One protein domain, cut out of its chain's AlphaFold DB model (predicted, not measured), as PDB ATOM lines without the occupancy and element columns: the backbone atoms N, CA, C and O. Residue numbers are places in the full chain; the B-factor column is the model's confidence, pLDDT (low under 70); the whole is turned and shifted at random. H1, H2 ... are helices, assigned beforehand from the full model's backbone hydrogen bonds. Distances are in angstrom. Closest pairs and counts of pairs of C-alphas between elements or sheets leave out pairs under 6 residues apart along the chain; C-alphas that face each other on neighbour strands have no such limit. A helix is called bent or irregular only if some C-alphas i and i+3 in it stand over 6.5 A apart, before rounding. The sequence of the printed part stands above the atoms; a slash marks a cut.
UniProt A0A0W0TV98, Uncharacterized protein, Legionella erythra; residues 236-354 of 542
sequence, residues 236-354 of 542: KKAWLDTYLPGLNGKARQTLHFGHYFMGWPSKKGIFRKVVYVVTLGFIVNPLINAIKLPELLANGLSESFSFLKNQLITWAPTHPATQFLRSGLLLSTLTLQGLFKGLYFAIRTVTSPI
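What this domain is: This is residues 236 to 354 of the 542 residues of an uncharacterized protein of Legionella erythra (UniProt A0A0W0TV98). A long helical hairpin, H6 and H7, makes one side of a rod, and the short helix H1 packs on H6 along part of its length. Beyond the hairpin's open end the short helices H5 and H4 carry the rod on, while H2 and H3 lie in a loose arch of chain that leads from H1 toward H4. The printed part has 119 residues with seven named helices, H1 to H7 in order along the chain, and no named strand; the class is all helix. The whole is loose, with a radius of gyration of the C-alphas of 19.3 A, and its C-alphas span 67 by 28 by 19 A.

Where its parts are: H1 holds residues 236 to 243, 10.6 A from first to last C-alpha, and begins with C-alpha 236 at (-26.473, -23.011, 14.197). H2 holds residues 249 to 253 and H3 residues 257 to 260. H4, residues 270 to 278, is 12.4 A long and begins with C-alpha 270 at (-52.878, -6.927, 12.338). H5, residues 281 to 290, is 13.6 A long. H6, residues 293 to 314, is 31.3 A long. H7, residues 320 to 351, is the longest helix at 45.8 A and ends with C-alpha 351 at (-37.160, -28.295, -2.066). No helix is bent or irregular.

How they stand to each other: H1 touches H6 at a shallow tilt of 26 degrees, opposite ways; the closest C-alphas are those of Ala 238 and Gly 300, 5.3 A apart. H6 touches H1 with residues 295 to 303 alone. H2 is close to H1 but not clearly touching, with the C-alphas of Leu 240 and Arg 252 closest at 7.7 A. H3 is close to H1 but not clearly touching, with the C-alphas of Tyr 243 and Tyr 260 closest at 6.6 A. H3 and H5 are near each other, with 6 pairs of C-alphas within 10 A. H4 and H5 are close but not clearly touching, Tyr 276 to Phe 282 being the closest C-alphas at 7.3 A; at 70.5 degrees they are only just about perpendicular. H5 and H6 meet only through their link. H6 and H7 form a helical hairpin: they touch at a shallow tilt of 19 degrees, opposite ways, with the C-alphas of Ser 302 and Gln 337 closest at 4.5 A. In H1, H2, H4 and H6 every O i to N i+4 pair is within hydrogen-bond range; in H5 it is 5 of 6 and in H7 27 of 28, while H3 is too short for such a pair.

The domain as a whole: The C-alphas farthest apart, those of Phe 271 and Pro 320, are 66.7 A apart. The printed part has no cut. The link from H3 to H4 has 9 residues and is short; the other links are tight, and no link is long. The mean pLDDT of the printed part is 83.9, and residue 268 is the one printed residue under 70.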
ATOM      1  N   LYS A 236     -25.708 -24.253  14.332       90.44
ATOM      2  CA  LYS A 236     -26.473 -23.011  14.197       90.44
ATOM      3  C   LYS A 236     -26.317 -22.421  12.801       90.44
ATOM      4  O   LYS A 236     -27.299 -21.957  12.228       90.44
ATOM      5  N   LYS A 237     -25.109 -22.442  12.236       89.50
ATOM      6  CA  LYS A 237     -24.877 -22.031  10.850       89.50
ATOM      7  C   LYS A 237     -25.657 -22.918   9.876       89.50
ATOM      8  O   LYS A 237     -26.372 -22.366   9.047       89.50
ATOM      9  N   ALA A 238     -25.606 -24.244  10.026       91.69
ATOM     10  CA  ALA A 238     -26.377 -25.168   9.194       91.69
ATOM     11  C   ALA A 238     -27.880 -24.852   9.247       91.69
ATOM     12  O   ALA A 238     -28.527 -24.680   8.215       91.69
ATOM     13  N   TRP A 239     -28.411 -24.679  10.458       90.38
ATOM     14  CA  TRP A 239     -29.802 -24.317  10.694       90.38
ATOM     15  C   TRP A 239     -30.193 -23.000  10.010       90.38
ATOM     16  O   TRP A 239     -31.191 -22.929   9.291       90.38
ATOM     17  N   LEU A 240     -29.403 -21.945  10.219       87.88
ATOM     18  CA  LEU A 240     -29.672 -20.625   9.651       87.88
ATOM     19  C   LEU A 240     -29.555 -20.617   8.125       87.88
ATOM     20  O   LEU A 240     -30.336 -19.933   7.469       87.88
ATOM     21  N   ASP A 241     -28.612 -21.359   7.557       87.00
ATOM     22  CA  ASP A 241     -28.441 -21.435   6.107       87.00
ATOM     23  C   ASP A 241     -29.580 -22.212   5.433       87.00
ATOM     24  O   ASP A 241     -29.982 -21.842   4.332       87.00
ATOM     25  N   THR A 242     -30.159 -23.212   6.106       88.00
ATOM     26  CA  THR A 242     -31.310 -23.975   5.600       88.00
ATOM     27  C   THR A 242     -32.630 -23.202   5.715       88.00
ATOM     28  O   THR A 242     -33.397 -23.107   4.753       88.00
ATOM     29  N   TYR A 243     -32.928 -22.622   6.883       86.25
ATOM     30  CA  TYR A 243     -34.235 -21.993   7.124       86.25
ATOM     31  C   TYR A 243     -34.286 -20.503   6.783       86.25
ATOM     32  O   TYR A 243     -35.358 -19.985   6.467       86.25
ATOM     33  N   LEU A 244     -33.145 -19.811   6.805       85.62
ATOM     34  CA  LEU A 244     -33.023 -18.384   6.496       85.62
ATOM     35  C   LEU A 244     -31.979 -18.119   5.389       85.62
ATOM     36  O   LEU A 244     -31.057 -17.302   5.574       85.62
ATOM     37  N   PRO A 245     -32.104 -18.782   4.223       79.56
ATOM     38  CA  PRO A 245     -31.181 -18.570   3.120       79.56
ATOM     39  C   PRO A 245     -31.315 -17.135   2.589       79.56
ATOM     40  O   PRO A 245     -32.404 -16.561   2.531       79.56
ATOM     41  N   GLY A 246     -30.186 -16.518   2.241       70.25
ATOM     42  CA  GLY A 246     -30.148 -15.173   1.658       70.25
ATOM     43  C   GLY A 246     -30.351 -13.984   2.611       70.25
ATOM     44  O   GLY A 246     -30.255 -12.846   2.147       70.25
ATOM     45  N   LEU A 247     -30.587 -14.196   3.913       77.62
ATOM     46  CA  LEU A 247     -30.545 -13.119   4.912       77.62
ATOM     47  C   LEU A 247     -29.120 -12.906   5.434       77.62
ATOM     48  O   LEU A 247     -28.423 -13.864   5.758       77.62
ATOM     49  N   ASN A 248     -28.704 -11.645   5.572       74.19
ATOM     50  CA  ASN A 248     -27.421 -11.305   6.190       74.19
ATOM     51  C   ASN A 248     -27.464 -11.482   7.724       74.19
ATOM     52  O   ASN A 248     -28.532 -11.583   8.328       74.19
ATOM     53  N   GLY A 249     -26.292 -11.505   8.370       71.38
ATOM     54  CA  GLY A 249     -26.179 -11.772   9.812       71.38
ATOM     55  C   GLY A 249     -27.026 -10.843  10.693       71.38
ATOM     56  O   GLY A 249     -27.674 -11.318  11.622       71.38
ATOM     57  N   LYS A 250     -27.101  -9.548  10.356       75.62
ATOM     58  CA  LYS A 250     -27.919  -8.564  11.088       75.62
ATOM     59  C   LYS A 250     -29.420  -8.836  10.938       75.62
ATOM     60  O   LYS A 250     -30.150  -8.796  11.921       75.62
ATOM     61  N   ALA A 251     -29.886  -9.173   9.733       76.56
ATOM     62  CA  ALA A 251     -31.285  -9.518   9.485       76.56
ATOM     63  C   ALA A 251     -31.685 -10.860  10.118       76.56
ATOM     64  O   ALA A 251     -32.827 -11.022  10.529       76.56
ATOM     65  N   ARG A 252     -30.754 -11.816  10.233       79.38
ATOM     66  CA  ARG A 252     -31.007 -13.098  10.912       79.38
ATOM     67  C   ARG A 252     -31.225 -12.920  12.417       79.38
ATOM     68  O   ARG A 252     -32.058 -13.615  12.982       79.38
ATOM     69  N   GLN A 253     -30.524 -11.983  13.059       77.06
ATOM     70  CA  GLN A 253     -30.621 -11.749  14.508       77.06
ATOM     71  C   GLN A 253     -31.963 -11.158  14.959       77.06
ATOM     72  O   GLN A 253     -32.334 -11.306  16.118       77.06
ATOM     73  N   THR A 254     -32.714 -10.514  14.064       80.50
ATOM     74  CA  THR A 254     -34.032  -9.943  14.390       80.50
ATOM     75  C   THR A 254     -35.171 -10.963  14.290       80.50
ATOM     76  O   THR A 254     -36.319 -10.658  14.624       80.50
ATOM     77  N   LEU A 255     -34.880 -12.188  13.834       80.06
ATOM     78  CA  LEU A 255     -35.861 -13.247  13.635       80.06
ATOM     79  C   LEU A 255     -35.699 -14.342  14.696       80.06
ATOM     80  O   LEU A 255     -34.615 -14.883  14.881       80.06
ATOM     81  N   HIS A 256     -36.795 -14.699  15.366       83.25
ATOM     82  CA  HIS A 256     -36.851 -15.849  16.271       83.25
ATOM     83  C   HIS A 256     -37.510 -17.047  15.572       83.25
ATOM     84  O   HIS A 256     -38.081 -16.901  14.490       83.25
ATOM     85  N   PHE A 257     -37.466 -18.221  16.210       82.31
ATOM     86  CA  PHE A 257     -38.010 -19.481  15.683       82.31
ATOM     87  C   PHE A 257     -39.430 -19.356  15.120       82.31
ATOM     88  O   PHE A 257     -39.700 -19.801  14.007       82.31
ATOM     89  N   GLY A 258     -40.317 -18.669  15.842       82.88
ATOM     90  CA  GLY A 258     -41.682 -18.402  15.394       82.88
ATOM     91  C   GLY A 258     -41.748 -17.702  14.035       82.88
ATOM     92  O   GLY A 258     -42.568 -18.068  13.197       82.88
ATOM     93  N   HIS A 259     -40.851 -16.757  13.755       82.69
ATOM     94  CA  HIS A 259     -40.856 -16.041  12.481       82.69
ATOM     95  C   HIS A 259     -40.478 -16.926  11.295       82.69
ATOM     96  O   HIS A 259     -41.119 -16.848  10.251       82.69
ATOM     97  N   TYR A 260     -39.435 -17.744  11.429       78.31
ATOM     98  CA  TYR A 260     -38.888 -18.470  10.282       78.31
ATOM     99  C   TYR A 260     -39.395 -19.907  10.164       78.31
ATOM    100  O   TYR A 260     -39.573 -20.388   9.050       78.31
ATOM    101  N   PHE A 261     -39.658 -20.585  11.284       82.31
ATOM    102  CA  PHE A 261     -40.137 -21.966  11.282       82.31
ATOM    103  C   PHE A 261     -41.667 -22.034  11.276       82.31
ATOM    104  O   PHE A 261     -42.257 -22.751  10.471       82.31
ATOM    105  N   MET A 262     -42.324 -21.231  12.118       83.69
ATOM    106  CA  MET A 262     -43.792 -21.170  12.148       83.69
ATOM    107  C   MET A 262     -44.362 -20.193  11.110       83.69
ATOM    108  O   MET A 262     -45.575 -20.139  10.932       83.69
ATOM    109  N   GLY A 263     -43.521 -19.411  10.425       80.00
ATOM    110  CA  GLY A 263     -43.952 -18.406   9.447       80.00
ATOM    111  C   GLY A 263     -44.688 -17.213  10.065       80.00
ATOM    112  O   GLY A 263     -45.443 -16.527   9.372       80.00
ATOM    113  N   TRP A 264     -44.511 -16.972  11.368       85.75
ATOM    114  CA  TRP A 264     -45.162 -15.864  12.056       85.75
ATOM    115  C   TRP A 264     -44.731 -14.520  11.439       85.75
ATOM    116  O   TRP A 264     -43.536 -14.284  11.227       85.75
ATOM    117  N   PRO A 265     -45.663 -13.598  11.149       81.69
ATOM    118  CA  PRO A 265     -45.324 -12.339  10.499       81.69
ATOM    119  C   PRO A 265     -44.469 -11.442  11.409       81.69
ATOM    120  O   PRO A 265     -44.921 -10.973  12.451       81.69
ATOM    121  N   SER A 266     -43.246 -11.138  10.962       75.62
ATOM    122  CA  SER A 266     -42.273 -10.313  11.701       75.62
ATOM    123  C   SER A 266     -42.566  -8.807  11.689       75.62
ATOM    124  O   SER A 266     -42.049  -8.063  12.519       75.62
ATOM    125  N   LYS A 267     -43.408  -8.329  10.760       77.50
ATOM    126  CA  LYS A 267     -43.817  -6.916  10.677       77.50
ATOM    127  C   LYS A 267     -45.066  -6.662  11.523       77.50
ATOM    128  O   LYS A 267     -46.023  -7.433  11.465       77.50
ATOM    129  N   LYS A 268     -45.090  -5.536  12.246       68.81
ATOM    130  CA  LYS A 268     -46.251  -5.072  13.020       68.81
ATOM    131  C   LYS A 268     -47.411  -4.732  12.070       68.81
ATOM    132  O   LYS A 268     -47.444  -3.654  11.494       68.81
ATOM    133  N   GLY A 269     -48.336  -5.669  11.870       77.38
ATOM    134  CA  GLY A 269     -49.552  -5.456  11.085       77.38
ATOM    135  C   GLY A 269     -50.614  -6.503  11.406       77.38
ATOM    136  O   GLY A 269     -50.388  -7.694  11.194       77.38
ATOM    137  N   ILE A 270     -51.768  -6.057  11.911       82.56
ATOM    138  CA  ILE A 270     -52.878  -6.927  12.338       82.56
ATOM    139  C   ILE A 270     -53.402  -7.752  11.155       82.56
ATOM    140  O   ILE A 270     -53.548  -8.964  11.274       82.56
ATOM    141  N   PHE A 271     -53.553  -7.133   9.982       83.50
ATOM    142  CA  PHE A 271     -54.035  -7.801   8.768       83.50
ATOM    143  C   PHE A 271     -53.209  -9.038   8.379       83.50
ATOM    144  O   PHE A 271     -53.767 -10.080   8.059       83.50
ATOM    145  N   ARG A 272     -51.872  -8.979   8.471       79.00
ATOM    146  CA  ARG A 272     -51.010 -10.132   8.144       79.00
ATOM    147  C   ARG A 272     -51.167 -11.284   9.132       79.00
ATOM    148  O   ARG A 272     -51.044 -12.433   8.729       79.00
ATOM    149  N   LYS A 273     -51.435 -10.981  10.406       84.69
ATOM    150  CA  LYS A 273     -51.728 -11.996  11.426       84.69
ATOM    151  C   LYS A 273     -53.087 -12.647  11.174       84.69
ATOM    152  O   LYS A 273     -53.184 -13.861  11.258       84.69
ATOM    153  N   VAL A 274     -54.098 -11.858  10.796       83.75
ATOM    154  CA  VAL A 274     -55.424 -12.373  10.415       83.75
ATOM    155  C   VAL A 274     -55.317 -13.286   9.197       83.75
ATOM    156  O   VAL A 274     -55.770 -14.422   9.263       83.75
ATOM    157  N   VAL A 275     -54.640 -12.848   8.127       81.81
ATOM    158  CA  VAL A 275     -54.397 -13.689   6.941       81.81
ATOM    159  C   VAL A 275     -53.669 -14.973   7.330       81.81
ATOM    160  O   VAL A 275     -54.113 -16.043   6.946       81.81
ATOM    161  N   TYR A 276     -52.613 -14.887   8.146       84.50
ATOM    162  CA  TYR A 276     -51.878 -16.059   8.621       84.50
ATOM    163  C   TYR A 276     -52.771 -17.071   9.353       84.50
ATOM    164  O   TYR A 276     -52.622 -18.267   9.135       84.50
ATOM    165  N   VAL A 277     -53.704 -16.624  10.198       85.19
ATOM    166  CA  VAL A 277     -54.632 -17.529  10.897       85.19
ATOM    167  C   VAL A 277     -55.662 -18.117   9.928       85.19
ATOM    168  O   VAL A 277     -55.859 -19.329   9.922       85.19
ATOM    169  N   VAL A 278     -56.267 -17.288   9.070       80.81
ATOM    170  CA  VAL A 278     -57.295 -17.712   8.100       80.81
ATOM    171  C   VAL A 278     -56.737 -18.697   7.071       80.81
ATOM    172  O   VAL A 278     -57.410 -19.659   6.718       80.81
ATOM    173  N   THR A 279     -55.492 -18.516   6.623       77.25
ATOM    174  CA  THR A 279     -54.827 -19.448   5.699       77.25
ATOM    175  C   THR A 279     -54.188 -20.643   6.411       77.25
ATOM    176  O   THR A 279     -53.363 -21.326   5.807       77.25
ATOM    177  N   LEU A 280     -54.484 -20.864   7.700       83.25
ATOM    178  CA  LEU A 280     -53.882 -21.915   8.530       83.25
ATOM    179  C   LEU A 280     -52.347 -21.926   8.458       83.25
ATOM    180  O   LEU A 280     -51.699 -22.973   8.449       83.25
ATOM    181  N   GLY A 281     -51.735 -20.744   8.410       76.06
ATOM    182  CA  GLY A 281     -50.294 -20.563   8.266       76.06
ATOM    183  C   GLY A 281     -49.486 -21.241   9.374       76.06
ATOM    184  O   GLY A 281     -48.351 -21.640   9.129       76.06
ATOM    185  N   PHE A 282     -50.069 -21.436  10.557       82.94
ATOM    186  CA  PHE A 282     -49.459 -22.181  11.663       82.94
ATOM    187  C   PHE A 282     -49.376 -23.696  11.427       82.94
ATOM    188  O   PHE A 282     -48.590 -24.352  12.096       82.94
ATOM    189  N   ILE A 283     -50.132 -24.246  10.471       75.56
ATOM    190  CA  ILE A 283     -50.032 -25.641  10.010       75.56
ATOM    191  C   ILE A 283     -49.195 -25.697   8.729       75.56
ATOM    192  O   ILE A 283     -48.252 -26.479   8.620       75.56
ATOM    193  N   VAL A 284     -49.503 -24.823   7.766       74.25
ATOM    194  CA  VAL A 284     -48.886 -24.839   6.433       74.25
ATOM    195  C   VAL A 284     -47.391 -24.507   6.483       74.25
ATOM    196  O   VAL A 284     -46.601 -25.187   5.831       74.25
ATOM    197  N   ASN A 285     -46.957 -23.510   7.265       78.88
ATOM    198  CA  ASN A 285     -45.536 -23.130   7.303       78.88
ATOM    199  C   ASN A 285     -44.637 -24.195   7.957       78.88
ATOM    200  O   ASN A 285     -43.593 -24.493   7.373       78.88
ATOM    201  N   PRO A 286     -45.003 -24.817   9.097       80.12
ATOM    202  CA  PRO A 286     -44.244 -25.951   9.620       80.12
ATOM    203  C   PRO A 286     -44.150 -27.119   8.640       80.12
ATOM    204  O   PRO A 286     -43.075 -27.692   8.513       80.12
ATOM    205  N   LEU A 287     -45.217 -27.430   7.894       72.44
ATOM    206  CA  LEU A 287     -45.184 -28.469   6.858       72.44
ATOM    207  C   LEU A 287     -44.221 -28.110   5.714       72.44
ATOM    208  O   LEU A 287     -43.395 -28.934   5.330       72.44
ATOM    209  N   ILE A 288     -44.255 -26.865   5.220       74.00
ATOM    210  CA  ILE A 288     -43.296 -26.377   4.211       74.00
ATOM    211  C   ILE A 288     -41.858 -26.472   4.738       74.00
ATOM    212  O   ILE A 288     -40.949 -26.873   4.015       74.00
ATOM    213  N   ASN A 289     -41.632 -26.127   6.004       78.38
ATOM    214  CA  ASN A 289     -40.312 -26.212   6.620       78.38
ATOM    215  C   ASN A 289     -39.885 -27.655   6.938       78.38
ATOM    216  O   ASN A 289     -38.687 -27.938   6.929       78.38
ATOM    217  N   ALA A 290     -40.822 -28.582   7.145       78.06
ATOM    218  CA  ALA A 290     -40.540 -30.007   7.294       78.06
ATOM    219  C   ALA A 290     -40.007 -30.622   5.989       78.06
ATOM    220  O   ALA A 290     -39.112 -31.461   6.036       78.06
ATOM    221  N   ILE A 291     -40.451 -30.133   4.822       76.19
ATOM    222  CA  ILE A 291     -39.892 -30.525   3.512       76.19
ATOM    223  C   ILE A 291     -38.400 -30.162   3.406       76.19
ATOM    224  O   ILE A 291     -37.658 -30.816   2.678       76.19
ATOM    225  N   LYS A 292     -37.926 -29.168   4.171       81.12
ATOM    226  CA  LYS A 292     -36.506 -28.780   4.233       81.12
ATOM    227  C   LYS A 292     -35.680 -29.603   5.222       81.12
ATOM    228  O   LYS A 292     -34.476 -29.389   5.326       81.12
ATOM    229  N   LEU A 293     -36.278 -30.537   5.958       80.75
ATOM    230  CA  LEU A 293     -35.542 -31.372   6.909       80.75
ATOM    231  C   LEU A 293     -34.395 -32.165   6.242       80.75
ATOM    232  O   LEU A 293     -33.301 -32.176   6.805       80.75
ATOM    233  N   PRO A 294     -34.552 -32.738   5.030       80.69
ATOM    234  CA  PRO A 294     -33.435 -33.350   4.313       80.69
ATOM    235  C   PRO A 294     -32.327 -32.347   3.947       80.69
ATOM    236  O   PRO A 294     -31.149 -32.699   4.007       80.69
ATOM    237  N   GLU A 295     -32.675 -31.087   3.635       88.19
ATOM    238  CA  GLU A 295     -31.677 -30.022   3.440       88.19
ATOM    239  C   GLU A 295     -30.876 -29.791   4.728       88.19
ATOM    240  O   GLU A 295     -29.652 -29.675   4.682       88.19
ATOM    241  N   LEU A 296     -31.562 -29.732   5.879       89.06
ATOM    242  CA  LEU A 296     -30.936 -29.528   7.185       89.06
ATOM    243  C   LEU A 296     -30.000 -30.683   7.539       89.06
ATOM    244  O   LEU A 296     -28.910 -30.427   8.036       89.06
ATOM    245  N   LEU A 297     -30.398 -31.931   7.278       86.75
ATOM    246  CA  LEU A 297     -29.563 -33.104   7.544       86.75
ATOM    247  C   LEU A 297     -28.282 -33.075   6.704       86.75
ATOM    248  O   LEU A 297     -27.186 -33.183   7.254       86.75
ATOM    249  N   ALA A 298     -28.396 -32.849   5.390       88.44
ATOM    250  CA  ALA A 298     -27.233 -32.756   4.509       88.44
ATOM    251  C   ALA A 298     -26.312 -31.585   4.897       88.44
ATOM    252  O   ALA A 298     -25.091 -31.740   4.977       88.44
ATOM    253  N   ASN A 299     -26.885 -30.418   5.204       92.44
ATOM    254  CA  ASN A 299     -26.114 -29.250   5.623       92.44
ATOM    255  C   ASN A 299     -25.493 -29.435   7.018       92.44
ATOM    256  O   ASN A 299     -24.360 -29.030   7.243       92.44
ATOM    257  N   GLY A 300     -26.202 -30.088   7.940       91.94
ATOM    258  CA  GLY A 300     -25.718 -30.431   9.275       91.94
ATOM    259  C   GLY A 300     -24.522 -31.376   9.222       91.94
ATOM    260  O   GLY A 300     -23.527 -31.133   9.902       91.94
ATOM    261  N   LEU A 301     -24.558 -32.390   8.351       89.69
ATOM    262  CA  LEU A 301     -23.404 -33.256   8.085       89.69
ATOM    263  C   LEU A 301     -22.239 -32.462   7.484       89.69
ATOM    264  O   LEU A 301     -21.113 -32.574   7.964       89.69
ATOM    265  N   SER A 302     -22.501 -31.602   6.493       94.44
ATOM    266  CA  SER A 302     -21.468 -30.740   5.903       94.44
ATOM    267  C   SER A 302     -20.794 -29.843   6.948       94.44
ATOM    268  O   SER A 302     -19.566 -29.800   7.033       94.44
ATOM    269  N   GLU A 303     -21.570 -29.160   7.792       95.12
ATOM    270  CA  GLU A 303     -21.023 -28.293   8.839       95.12
ATOM    271  C   GLU A 303     -20.395 -29.096   9.999       95.12
ATOM    272  O   GLU A 303     -19.458 -28.604  10.623       95.12
ATOM    273  N   SER A 304     -20.794 -30.353  10.227       94.06
ATOM    274  CA  SER A 304     -20.109 -31.271  11.157       94.06
ATOM    275  C   SER A 304     -18.709 -31.647  10.659       94.06
ATOM    276  O   SER A 304     -17.744 -31.584  11.421       94.06
ATOM    277  N   PHE A 305     -18.551 -31.956   9.367       93.81
ATOM    278  CA  PHE A 305     -17.223 -32.152   8.769       93.81
ATOM    279  C   PHE A 305     -16.414 -30.856   8.720       93.81
ATOM    280  O   PHE A 305     -15.199 -30.888   8.896       93.81
ATOM    281  N   SER A 306     -17.075 -29.706   8.554       93.94
ATOM    282  CA  SER A 306     -16.431 -28.395   8.687       93.94
ATOM    283  C   SER A 306     -15.893 -28.173  10.106       93.94
ATOM    284  O   SER A 306     -14.763 -27.711  10.253       93.94
ATOM    285  N   PHE A 307     -16.639 -28.551  11.150       94.88
ATOM    286  CA  PHE A 307     -16.155 -28.534  12.534       94.88
ATOM    287  C   PHE A 307     -14.949 -29.463  12.717       94.88
ATOM    288  O   PHE A 307     -13.912 -29.016  13.203       94.88
ATOM    289  N   LEU A 308     -15.033 -30.717  12.256       93.81
ATOM    290  CA  LEU A 308     -13.923 -31.671  12.359       93.81
ATOM    291  C   LEU A 308     -12.667 -31.169  11.631       93.81
ATOM    292  O   LEU A 308     -11.571 -31.230  12.179       93.81
ATOM    293  N   LYS A 309     -12.823 -30.591  10.437       95.00
ATOM    294  CA  LYS A 309     -11.737 -29.918   9.718       95.00
ATOM    295  C   LYS A 309     -11.099 -28.814  10.568       95.00
ATOM    296  O   LYS A 309      -9.881 -28.733  10.632       95.00
ATOM    297  N   ASN A 310     -11.892 -27.975  11.237       94.25
ATOM    298  CA  ASN A 310     -11.350 -26.920  12.098       94.25
ATOM    299  C   ASN A 310     -10.647 -27.481  13.344       94.25
ATOM    300  O   ASN A 310      -9.627 -26.936  13.749       94.25
ATOM    301  N   GLN A 311     -11.117 -28.594  13.916       93.94
ATOM    302  CA  GLN A 311     -10.378 -29.306  14.968       93.94
ATOM    303  C   GLN A 311      -9.022 -29.811  14.452       93.94
ATOM    304  O   GLN A 311      -7.995 -29.604  15.094       93.94
ATOM    305  N   LEU A 312      -8.983 -30.379  13.245       93.25
ATOM    306  CA  LEU A 312      -7.736 -30.823  12.615       93.25
ATOM    307  C   LEU A 312      -6.784 -29.666  12.273       93.25
ATOM    308  O   LEU A 312      -5.576 -29.865  12.317       93.25
ATOM    309  N   ILE A 313      -7.300 -28.467  11.977       92.69
ATOM    310  CA  ILE A 313      -6.491 -27.246  11.812       92.69
ATOM    311  C   ILE A 313      -5.793 -26.879  13.129       92.69
ATOM    312  O   ILE A 313      -4.610 -26.548  13.121       92.69
ATOM    313  N   THR A 314      -6.480 -26.994  14.273       92.19
ATOM    314  CA  THR A 314      -5.842 -26.745  15.582       92.19
ATOM    315  C   THR A 314      -4.826 -27.796  15.974       92.19
ATOM    316  O   THR A 314      -3.919 -27.520  16.753       92.19
ATOM    317  N   TRP A 315      -4.962 -29.018  15.470       91.38
ATOM    318  CA  TRP A 315      -3.971 -30.045  15.713       91.38
ATOM    319  C   TRP A 315      -2.741 -29.730  14.859       91.38
ATOM    320  O   TRP A 315      -2.743 -29.930  13.651       91.38
ATOM    321  N   ALA A 316      -1.682 -29.198  15.466       88.25
ATOM    322  CA  ALA A 316      -0.455 -28.791  14.776       88.25
ATOM    323  C   ALA A 316       0.733 -29.693  15.154       88.25
ATOM    324  O   ALA A 316       1.659 -29.236  15.821       88.25
ATOM    325  N   PRO A 317       0.717 -30.985  14.776       87.31
ATOM    326  CA  PRO A 317       1.770 -31.910  15.160       87.31
ATOM    327  C   PRO A 317       3.127 -31.522  14.557       87.31
ATOM    328  O   PRO A 317       3.215 -31.014  13.436       87.31
ATOM    329  N   THR A 318       4.199 -31.832  15.282       83.44
ATOM    330  CA  THR A 318       5.591 -31.578  14.871       83.44
ATOM    331  C   THR A 318       6.287 -32.818  14.298       83.44
ATOM    332  O   THR A 318       7.288 -32.686  13.589       83.44
ATOM    333  N   HIS A 319       5.752 -34.017  14.572       83.31
ATOM    334  CA  HIS A 319       6.288 -35.285  14.077       83.31
ATOM    335  C   HIS A 319       5.768 -35.599  12.655       83.31
ATOM    336  O   HIS A 319       4.550 -35.526  12.432       83.31
ATOM    337  N   PRO A 320       6.633 -36.007  11.699       79.38
ATOM    338  CA  PRO A 320       6.251 -36.204  10.295       79.38
ATOM    339  C   PRO A 320       5.066 -37.158  10.081       79.38
ATOM    340  O   PRO A 320       4.127 -36.826   9.360       79.38
ATOM    341  N   ALA A 321       5.037 -38.308  10.766       82.88
ATOM    342  CA  ALA A 321       3.947 -39.282  10.615       82.88
ATOM    343  C   ALA A 321       2.575 -38.706  11.016       82.88
ATOM    344  O   ALA A 321       1.567 -38.919  10.344       82.88
ATOM    345  N   THR A 322       2.529 -37.914  12.089       87.00
ATOM    346  CA  THR A 322       1.298 -37.246  12.530       87.00
ATOM    347  C   THR A 322       0.934 -36.050  11.649       87.00
ATOM    348  O   THR A 322      -0.248 -35.783  11.453       87.00
ATOM    349  N   GLN A 323       1.917 -35.358  11.056       84.75
ATOM    350  CA  GLN A 323       1.673 -34.319  10.046       84.75
ATOM    351  C   GLN A 323       1.039 -34.905   8.778       84.75
ATOM    352  O   GLN A 323       0.098 -34.316   8.231       84.75
ATOM    353  N   PHE A 324       1.505 -36.084   8.355       82.81
ATOM    354  CA  PHE A 324       0.921 -36.857   7.263       82.81
ATOM    355  C   PHE A 324      -0.519 -37.265   7.587       82.81
ATOM    356  O   PHE A 324      -1.434 -36.935   6.832       82.81
ATOM    357  N   LEU A 325      -0.737 -37.901   8.746       86.19
ATOM    358  CA  LEU A 325      -2.066 -38.328   9.194       86.19
ATOM    359  C   LEU A 325      -3.047 -37.152   9.239       86.19
ATOM    360  O   LEU A 325      -4.145 -37.239   8.692       86.19
ATOM    361  N   ARG A 326      -2.637 -36.020   9.820       89.38
ATOM    362  CA  ARG A 326      -3.447 -34.801   9.835       89.38
ATOM    363  C   ARG A 326      -3.804 -34.334   8.428       89.38
ATOM    364  O   ARG A 326      -4.958 -34.000   8.184       89.38
ATOM    365  N   SER A 327      -2.836 -34.274   7.517       87.25
ATOM    366  CA  SER A 327      -3.078 -33.804   6.148       87.25
ATOM    367  C   SER A 327      -4.032 -34.733   5.395       87.25
ATOM    368  O   SER A 327      -4.935 -34.247   4.715       87.25
ATOM    369  N   GLY A 328      -3.905 -36.050   5.585       86.25
ATOM    370  CA  GLY A 328      -4.857 -37.035   5.071       86.25
ATOM    371  C   GLY A 328      -6.269 -36.821   5.624       86.25
ATOM    372  O   GLY A 328      -7.220 -36.710   4.854       86.25
ATOM    373  N   LEU A 329      -6.407 -36.661   6.943       89.81
ATOM    374  CA  LEU A 329      -7.699 -36.385   7.581       89.81
ATOM    375  C   LEU A 329      -8.301 -35.042   7.131       89.81
ATOM    376  O   LEU A 329      -9.513 -34.950   6.924       89.81
ATOM    377  N   LEU A 330      -7.488 -34.002   6.930       90.25
ATOM    378  CA  LEU A 330      -7.943 -32.718   6.387       90.25
ATOM    379  C   LEU A 330      -8.475 -32.868   4.960       90.25
ATOM    380  O   LEU A 330      -9.552 -32.360   4.656       90.25
ATOM    381  N   LEU A 331      -7.780 -33.613   4.101       89.00
ATOM    382  CA  LEU A 331      -8.252 -33.896   2.747       89.00
ATOM    383  C   LEU A 331      -9.575 -34.681   2.757       89.00
ATOM    384  O   LEU A 331     -10.514 -34.327   2.038       89.00
ATOM    385  N   SER A 332      -9.683 -35.717   3.594       89.12
ATOM    386  CA  SER A 332     -10.916 -36.495   3.744       89.12
ATOM    387  C   SER A 332     -12.073 -35.631   4.250       89.12
ATOM    388  O   SER A 332     -13.162 -35.671   3.681       89.12
ATOM    389  N   THR A 333     -11.849 -34.806   5.276       91.62
ATOM    390  CA  THR A 333     -12.891 -33.928   5.830       91.62
ATOM    391  C   THR A 333     -13.298 -32.819   4.867       91.62
ATOM    392  O   THR A 333     -14.487 -32.532   4.775       91.62
ATOM    393  N   LEU A 334     -12.370 -32.251   4.088       88.25
ATOM    394  CA  LEU A 334     -12.688 -31.322   2.997       88.25
ATOM    395  C   LEU A 334     -13.554 -31.985   1.923       88.25
ATOM    396  O   LEU A 334     -14.547 -31.401   1.486       88.25
ATOM    397  N   THR A 335     -13.208 -33.212   1.533       85.69
ATOM    398  CA  THR A 335     -13.954 -33.982   0.531       85.69
ATOM    399  C   THR A 335     -15.367 -34.291   1.022       85.69
ATOM    400  O   THR A 335     -16.335 -34.021   0.314       85.69
ATOM    401  N   LEU A 336     -15.510 -34.786   2.255       88.31
ATOM    402  CA  LEU A 336     -16.811 -35.079   2.865       88.31
ATOM    403  C   LEU A 336     -17.634 -33.806   3.084       88.31
ATOM    404  O   LEU A 336     -18.815 -33.775   2.742       88.31
ATOM    405  N   GLN A 337     -17.016 -32.723   3.572       92.44
ATOM    406  CA  GLN A 337     -17.665 -31.417   3.689       92.44
ATOM    407  C   GLN A 337     -18.232 -30.980   2.331       92.44
ATOM    408  O   GLN A 337     -19.401 -30.590   2.264       92.44
ATOM    409  N   GLY A 338     -17.421 -31.049   1.269       85.00
ATOM    410  CA  GLY A 338     -17.802 -30.690  -0.096       85.00
ATOM    411  C   GLY A 338     -18.913 -31.575  -0.657       85.00
ATOM    412  O   GLY A 338     -19.889 -31.051  -1.189       85.00
ATOM    413  N   LEU A 339     -18.820 -32.894  -0.464       88.31
ATOM    414  CA  LEU A 339     -19.833 -33.868  -0.876       88.31
ATOM    415  C   LEU A 339     -21.195 -33.562  -0.241       88.31
ATOM    416  O   LEU A 339     -22.188 -33.406  -0.949       88.31
ATOM    417  N   PHE A 340     -21.244 -33.409   1.086       88.25
ATOM    418  CA  PHE A 340     -22.491 -33.108   1.791       88.25
ATOM    419  C   PHE A 340     -23.003 -31.695   1.504       88.25
ATOM    420  O   PHE A 340     -24.216 -31.488   1.461       88.25
ATOM    421  N   LYS A 341     -22.118 -30.722   1.234       88.94
ATOM    422  CA  LYS A 341     -22.546 -29.391   0.774       88.94
ATOM    423  C   LYS A 341     -23.162 -29.457  -0.624       88.94
ATOM    424  O   LYS A 341     -24.177 -28.812  -0.869       88.94
ATOM    425  N   GLY A 342     -22.584 -30.263  -1.514       81.62
ATOM    426  CA  GLY A 342     -23.130 -30.553  -2.836       81.62
ATOM    427  C   GLY A 342     -24.502 -31.219  -2.749       81.62
ATOM    428  O   GLY A 342     -25.443 -30.755  -3.389       81.62
ATOM    429  N   LEU A 343     -24.648 -32.230  -1.885       79.56
ATOM    430  CA  LEU A 343     -25.933 -32.874  -1.611       79.56
ATOM    431  C   LEU A 343     -26.965 -31.877  -1.063       79.56
ATOM    432  O   LEU A 343     -28.095 -31.851  -1.540       79.56
ATOM    433  N   TYR A 344     -26.574 -31.018  -0.118       87.12
ATOM    434  CA  TYR A 344     -27.423 -29.934   0.383       87.12
ATOM    435  C   TYR A 344     -27.923 -29.039  -0.757       87.12
ATOM    436  O   TYR A 344     -29.126 -28.797  -0.855       87.12
ATOM    437  N   PHE A 345     -27.042 -28.589  -1.655       83.31
ATOM    438  CA  PHE A 345     -27.449 -27.766  -2.796       83.31
ATOM    439  C   PHE A 345     -28.346 -28.514  -3.790       83.31
ATOM    440  O   PHE A 345     -29.291 -27.919  -4.317       83.31
ATOM    441  N   ALA A 346     -28.099 -29.805  -4.021       76.62
ATOM    442  CA  ALA A 346     -28.935 -30.641  -4.877       76.62
ATOM    443  C   ALA A 346     -30.354 -30.775  -4.305       76.62
ATOM    444  O   ALA A 346     -31.321 -30.453  -4.993       76.62
ATOM    445  N   ILE A 347     -30.482 -31.142  -3.024       80.62
ATOM    446  CA  ILE A 347     -31.777 -31.232  -2.332       80.62
ATOM    447  C   ILE A 347     -32.477 -29.872  -2.365       80.62
ATOM    448  O   ILE A 347     -33.625 -29.791  -2.794       80.62
ATOM    449  N   ARG A 348     -31.768 -28.790  -2.017       81.31
ATOM    450  CA  ARG A 348     -32.309 -27.423  -2.006       81.31
ATOM    451  C   ARG A 348     -32.801 -26.955  -3.372       81.31
ATOM    452  O   ARG A 348     -33.687 -26.106  -3.452       81.31
ATOM    453  N   THR A 349     -32.240 -27.467  -4.460       77.00
ATOM    454  CA  THR A 349     -32.736 -27.172  -5.813       77.00
ATOM    455  C   THR A 349     -34.143 -27.745  -6.016       77.00
ATOM    456  O   THR A 349     -34.974 -27.112  -6.657       77.00
ATOM    457  N   VAL A 350     -34.452 -28.883  -5.392       74.00
ATOM    458  CA  VAL A 350     -35.778 -29.516  -5.443       74.00
ATOM    459  C   VAL A 350     -36.744 -28.905  -4.427       74.00
ATOM    460  O   VAL A 350     -37.882 -28.591  -4.757       74.00
ATOM    461  N   THR A 351     -36.303 -28.716  -3.187       75.88
ATOM    462  CA  THR A 351     -37.160 -28.295  -2.066       75.88
ATOM    463  C   THR A 351     -37.333 -26.776  -1.968       75.88
ATOM    464  O   THR A 351     -38.330 -26.300  -1.425       75.88
ATOM    465  N   SER A 352     -36.389 -25.999  -2.510       75.12
ATOM    466  CA  SER A 352     -36.351 -24.531  -2.440       75.12
ATOM    467  C   SER A 352     -35.852 -23.896  -3.762       75.12
ATOM    468  O   SER A 352     -34.880 -23.126  -3.758       75.12
ATOM    469  N   PRO A 353     -36.518 -24.145  -4.906       73.56
ATOM    470  CA  PRO A 353     -36.032 -23.787  -6.248       73.56
ATOM    471  C   PRO A 353     -35.782 -22.284  -6.439       73.56
ATOM    472  O   PRO A 353     -34.770 -21.874  -7.004       73.56
ATOM    473  N   ILE A 354     -36.667 -21.431  -5.906       75.81
ATOM    474  CA  ILE A 354     -36.556 -19.964  -6.020       75.81
ATOM    475  C   ILE A 354     -35.312 -19.453  -5.284       75.81
ATOM    476  O   ILE A 354     -34.632 -18.542  -5.757       75.81
TER     477      ILE A 354